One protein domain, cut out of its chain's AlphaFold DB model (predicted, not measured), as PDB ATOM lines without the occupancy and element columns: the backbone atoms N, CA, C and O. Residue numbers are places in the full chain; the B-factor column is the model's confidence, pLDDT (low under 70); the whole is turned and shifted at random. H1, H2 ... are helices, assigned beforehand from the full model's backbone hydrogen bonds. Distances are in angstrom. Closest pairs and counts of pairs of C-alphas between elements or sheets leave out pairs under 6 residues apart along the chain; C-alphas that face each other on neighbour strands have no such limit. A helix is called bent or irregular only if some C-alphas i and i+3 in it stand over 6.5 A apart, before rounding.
ATOM      1  N   ASP A  21     188.800 192.593  84.890       58.50
ATOM      2  CA  ASP A  21     189.048 193.529  83.766       58.50
ATOM      3  C   ASP A  21     190.575 193.695  83.560       58.50
ATOM      4  O   ASP A  21     191.291 194.295  84.361       58.50
ATOM      5  N   SER A  22     191.113 193.054  82.516       64.44
ATOM      6  CA  SER A  22     192.448 192.427  82.557       64.44
ATOM      7  C   SER A  22     193.676 193.328  82.384       64.44
ATOM      8  O   SER A  22     194.783 192.830  82.535       64.44
ATOM      9  N   LYS A  23     193.535 194.622  82.067       67.69
ATOM     10  CA  LYS A  23     194.697 195.507  81.814       67.69
ATOM     11  C   LYS A  23     194.935 196.545  82.904       67.69
ATOM     12  O   LYS A  23     196.071 196.789  83.294       67.69
ATOM     13  N   ILE A  24     193.864 197.150  83.405       68.69
ATOM     14  CA  ILE A  24     193.951 198.199  84.427       68.69
ATOM     15  C   ILE A  24     194.264 197.574  85.788       68.69
ATOM     16  O   ILE A  24     195.125 198.063  86.511       68.69
ATOM     17  N   LEU A  25     193.624 196.448  86.108       70.31
ATOM     18  CA  LEU A  25     193.854 195.730  87.361       70.31
ATOM     19  C   LEU A  25     195.282 195.171  87.439       70.31
ATOM     20  O   LEU A  25     195.882 195.145  88.511       70.31
ATOM     21  N   ASP A  26     195.845 194.805  86.289       71.38
ATOM     22  CA  ASP A  26     197.212 194.305  86.173       71.38
ATOM     23  C   ASP A  26     198.241 195.425  86.385       71.38
ATOM     24  O   ASP A  26     199.168 195.293  87.185       71.38
ATOM     25  N   ALA A  27     198.001 196.597  85.786       78.88
ATOM     26  CA  ALA A  27     198.805 197.790  86.037       78.88
ATOM     27  C   ALA A  27     198.745 198.227  87.511       78.88
ATOM     28  O   ALA A  27     199.772 198.513  88.123       78.88
ATOM     29  N   ILE A  28     197.552 198.229  88.110       77.06
ATOM     30  CA  ILE A  28     197.347 198.595  89.517       77.06
ATOM     31  C   ILE A  28     198.025 197.581  90.449       77.06
ATOM     32  O   ILE A  28     198.670 197.976  91.419       77.06
ATOM     33  N   MET A  29     197.950 196.283  90.150       72.94
ATOM     34  CA  MET A  29     198.648 195.247  90.914       72.94
ATOM     35  C   MET A  29     200.171 195.402  90.829       72.94
ATOM     36  O   MET A  29     200.843 195.265  91.851       72.94
ATOM     37  N   ASN A  30     200.704 195.737  89.653       78.12
ATOM     38  CA  ASN A  30     202.128 195.999  89.462       78.12
ATOM     39  C   ASN A  30     202.593 197.231  90.258       78.12
ATOM     40  O   ASN A  30     203.617 197.185  90.930       78.12
ATOM     41  N   ILE A  31     201.802 198.307  90.267       80.50
ATOM     42  CA  ILE A  31     202.095 199.515  91.055       80.50
ATOM     43  C   ILE A  31     202.095 199.202  92.556       80.50
ATOM     44  O   ILE A  31     203.030 199.571  93.263       80.50
ATOM     45  N   ILE A  32     201.084 198.479  93.047       77.12
ATOM     46  CA  ILE A  32     200.997 198.078  94.458       77.12
ATOM     47  C   ILE A  32     202.183 197.184  94.835       77.12
ATOM     48  O   ILE A  32     202.767 197.361  95.900       77.12
ATOM     49  N   PHE A  33     202.593 196.269  93.956       75.19
ATOM     50  CA  PHE A  33     203.766 195.430  94.182       75.19
ATOM     51  C   PHE A  33     205.052 196.255  94.281       75.19
ATOM     52  O   PHE A  33     205.826 196.072  95.217       75.19
ATOM     53  N   VAL A  34     205.252 197.219  93.381       78.88
ATOM     54  CA  VAL A  34     206.423 198.105  93.407       78.88
ATOM     55  C   VAL A  34     206.461 198.943  94.690       78.88
ATOM     56  O   VAL A  34     207.510 199.030  95.322       78.88
ATOM     57  N   ILE A  35     205.329 199.495  95.136       76.25
ATOM     58  CA  ILE A  35     205.236 200.261  96.392       76.25
ATOM     59  C   ILE A  35     205.607 199.388  97.597       76.25
ATOM     60  O   ILE A  35     206.319 199.829  98.496       76.25
ATOM     61  N   ILE A  36     205.173 198.129  97.599       75.94
ATOM     62  CA  ILE A  36     205.503 197.166  98.652       75.94
ATOM     63  C   ILE A  36     206.993 196.834  98.647       75.94
ATOM     64  O   ILE A  36     207.621 196.846  99.702       75.94
ATOM     65  N   VAL A  37     207.571 196.589  97.470       74.62
ATOM     66  CA  VAL A  37     209.007 196.330  97.308       74.62
ATOM     67  C   VAL A  37     209.828 197.515  97.814       74.62
ATOM     68  O   VAL A  37     210.791 197.319  98.552       74.62
ATOM     69  N   VAL A  38     209.411 198.744  97.508       75.94
ATOM     70  CA  VAL A  38     210.065 199.964  98.001       75.94
ATOM     71  C   VAL A  38     209.934 200.097  99.519       75.94
ATOM     72  O   VAL A  38     210.929 200.365 100.186       75.94
ATOM     73  N   CYS A  39     208.759 199.841 100.095       73.88
ATOM     74  CA  CYS A  39     208.554 199.867 101.547       73.88
ATOM     75  C   CYS A  39     209.313 198.759 102.299       73.88
ATOM     76  O   CYS A  39     209.616 198.936 103.474       73.88
ATOM     77  N   ILE A  40     209.625 197.628 101.655       71.19
ATOM     78  CA  ILE A  40     210.440 196.551 102.245       71.19
ATOM     79  C   ILE A  40     211.936 196.861 102.127       71.19
ATOM     80  O   ILE A  40     212.675 196.636 103.080       71.19
ATOM     81  N   LEU A  41     212.385 197.377 100.977       73.25
ATOM     82  CA  LEU A  41     213.783 197.769 100.759       73.25
ATOM     83  C   LEU A  41     214.164 198.996 101.591       73.25
ATOM     84  O   LEU A  41     215.294 199.116 102.054       73.25
ATOM     85  N   PHE A  42     213.211 199.902 101.788       72.50
ATOM     86  CA  PHE A  42     213.376 201.144 102.526       72.50
ATOM     87  C   PHE A  42     212.291 201.231 103.623       72.50
ATOM     88  O   PHE A  42     211.411 202.089 103.554       72.50
ATOM     89  N   PRO A  43     212.345 200.391 104.678       68.50
ATOM     90  CA  PRO A  43     211.333 200.365 105.746       68.50
ATOM     91  C   PRO A  43     211.330 201.642 106.592       68.50
ATOM     92  O   PRO A  43     210.338 201.984 107.237       68.50
ATOM     93  N   TRP A  44     212.431 202.388 106.542       72.38
ATOM     94  CA  TRP A  44     212.533 203.732 107.086       72.38
ATOM     95  C   TRP A  44     211.660 204.758 106.353       72.38
ATOM     96  O   TRP A  44     211.341 205.754 106.972       72.38
ATOM     97  N   LEU A  45     211.223 204.566 105.098       74.12
ATOM     98  CA  LEU A  45     210.477 205.587 104.347       74.12
ATOM     99  C   LEU A  45     209.092 205.794 104.980       74.12
ATOM    100  O   LEU A  45     208.763 206.929 105.323       74.12
ATOM    101  N   PRO A  46     208.310 204.721 105.224       73.25
ATOM    102  CA  PRO A  46     207.063 204.822 105.976       73.25
ATOM    103  C   PRO A  46     207.284 205.303 107.413       73.25
ATOM    104  O   PRO A  46     206.520 206.130 107.905       73.25
ATOM    105  N   GLY A  47     208.338 204.815 108.080       80.12
ATOM    106  CA  GLY A  47     208.652 205.194 109.461       80.12
ATOM    107  C   GLY A  47     209.029 206.670 109.613       80.12
ATOM    108  O   GLY A  47     208.587 207.322 110.552       80.12
ATOM    109  N   LEU A  48     209.784 207.217 108.663       81.12
ATOM    110  CA  LEU A  48     210.221 208.611 108.630       81.12
ATOM    111  C   LEU A  48     209.051 209.540 108.306       81.12
ATOM    112  O   LEU A  48     208.907 210.581 108.941       81.12
ATOM    113  N   LEU A  49     208.168 209.132 107.389       78.62
ATOM    114  CA  LEU A  49     206.922 209.852 107.123       78.62
ATOM    115  C   LEU A  49     206.058 209.938 108.390       78.62
ATOM    116  O   LEU A  49     205.556 211.007 108.731       78.62
ATOM    117  N   PHE A  50     205.930 208.820 109.111       80.25
ATOM    118  CA  PHE A  50     205.172 208.749 110.358       80.25
ATOM    119  C   PHE A  50     205.818 209.579 111.471       80.25
ATOM    120  O   PHE A  50     205.123 210.240 112.237       80.25
ATOM    121  N   TYR A  51     207.149 209.588 111.535       80.50
ATOM    122  CA  TYR A  51     207.911 210.377 112.494       80.50
ATOM    123  C   TYR A  51     207.715 211.882 112.281       80.50
ATOM    124  O   TYR A  51     207.422 212.595 113.237       80.50
ATOM    125  N   ILE A  52     207.793 212.361 111.034       85.06
ATOM    126  CA  ILE A  52     207.560 213.775 110.694       85.06
ATOM    127  C   ILE A  52     206.124 214.184 111.038       85.06
ATOM    128  O   ILE A  52     205.914 215.229 111.649       85.06
ATOM    129  N   PHE A  53     205.136 213.350 110.701       83.75
ATOM    130  CA  PHE A  53     203.738 213.610 111.049       83.75
ATOM    131  C   PHE A  53     203.496 213.621 112.561       83.75
ATOM    132  O   PHE A  53     202.806 214.506 113.060       83.75
ATOM    133  N   GLY A  54     204.073 212.668 113.297       85.00
ATOM    134  CA  GLY A  54     203.969 212.611 114.754       85.00
ATOM    135  C   GLY A  54     204.616 213.822 115.423       85.00
ATOM    136  O   GLY A  54     204.042 214.401 116.343       85.00
ATOM    137  N   PHE A  55     205.770 214.255 114.918       83.81
ATOM    138  CA  PHE A  55     206.454 215.448 115.404       83.81
ATOM    139  C   PHE A  55     205.645 216.719 115.125       83.81
ATOM    140  O   PHE A  55     205.489 217.559 116.008       83.81
ATOM    141  N   LEU A  56     205.067 216.839 113.926       81.31
ATOM    142  CA  LEU A  56     204.185 217.950 113.576       81.31
ATOM    143  C   LEU A  56     202.935 217.975 114.462       81.31
ATOM    144  O   LEU A  56     202.548 219.037 114.928       81.31
ATOM    145  N   ALA A  57     202.330 216.819 114.738       80.44
ATOM    146  CA  ALA A  57     201.167 216.720 115.615       80.44
ATOM    147  C   ALA A  57     201.488 217.143 117.057       80.44
ATOM    148  O   ALA A  57     200.715 217.883 117.659       80.44
ATOM    149  N   LEU A  58     202.646 216.737 117.587       81.19
ATOM    150  CA  LEU A  58     203.122 217.174 118.903       81.19
ATOM    151  C   LEU A  58     203.432 218.672 118.948       81.19
ATOM    152  O   LEU A  58     203.220 219.306 119.970       81.19
ATOM    153  N   HIS A  59     203.919 219.242 117.848       76.25
ATOM    154  CA  HIS A  59     204.201 220.672 117.755       76.25
ATOM    155  C   HIS A  59     202.928 221.518 117.551       76.25
ATOM    156  O   HIS A  59     202.872 222.673 117.963       76.25
ATOM    157  N   VAL A  60     201.907 220.975 116.882       72.69
ATOM    158  CA  VAL A  60     200.626 221.654 116.606       72.69
ATOM    159  C   VAL A  60     199.674 221.608 117.801       72.69
ATOM    160  O   VAL A  60     198.778 222.443 117.879       72.69
ATOM    161  N   ILE A  61     199.862 220.678 118.738       68.12
ATOM    162  CA  ILE A  61     199.193 220.706 120.040       68.12
ATOM    163  C   ILE A  61     200.116 221.475 120.993       68.12
ATOM    164  O   ILE A  61     201.032 220.872 121.554       68.12
ATOM    165  N   PRO A  62     199.938 222.799 121.175       64.50
ATOM    166  CA  PRO A  62     200.619 223.477 122.256       64.50
ATOM    167  C   PRO A  62     200.038 222.905 123.550       64.50
ATOM    168  O   PRO A  62     198.820 222.882 123.731       64.50
ATOM    169  N   TYR A  63     200.911 222.371 124.397       61.22
ATOM    170  CA  TYR A  63     200.568 222.115 125.790       61.22
ATOM    171  C   TYR A  63     200.077 223.409 126.456       61.22
ATOM    172  O   TYR A  63     200.725 224.459 126.221       61.22
TER     173      TYR A  63
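Overview. This is residues 21 to 63 of the 63 residues of an uncharacterized protein of Helicobacter pylori GAM263BFi (UniProt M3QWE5). Two helices of nearly equal length, H1 and H2, meet near their ends at a tight link and open out as a wide V, a corner with nothing packed between its arms. Most of each arm sticks out free: residues 24 to 37 of H1 and 48 to 60 of H2 stand free. The printed part has 43 residues with two named helices, H1 then H2 along the chain, and no named strand; the class is all helix. The whole is extended, with a radius of gyration of the C-alphas of 16.3 A, and the C-alphas span 53 by 23 by 6 A along their three main axes.

Arrangement. The longest helix is H1, residues 24 to 41. H2, residues 44 to 60, follows it after a tight link of 2 residues. The two are close but not clearly touching, with 2 pairs of C-alphas within 8 A. Their closest C-alphas are those of Cys 39 and Leu 45, 6.7 A apart. Their lines are about perpendicular, at 81 degrees, and their centres are 23.6 A apart. In both H1 and H2 every O i to N i+4 pair is within hydrogen-bond range.

Along the chain. H1 begins at C-alpha 24, at (193.951, 198.199, 84.427), and measures 25.7 A to C-alpha 41, at (213.783, 197.769, 100.759). H2 measures 23.5 A from the C-alpha of Trp 44 to that of Val 60, the latter at (200.626, 221.654, 116.606). Neither helix is bent.

Size, cuts and confidence. The two C-alphas farthest apart are those of Ser 22 and Tyr 63, 53.1 A. The printed part has no cut, and residue 63 is the chain's last. The mean pLDDT of the printed part is 75.0; residues 21 to 24, residue 43 and residues 61 to 63 are under 70.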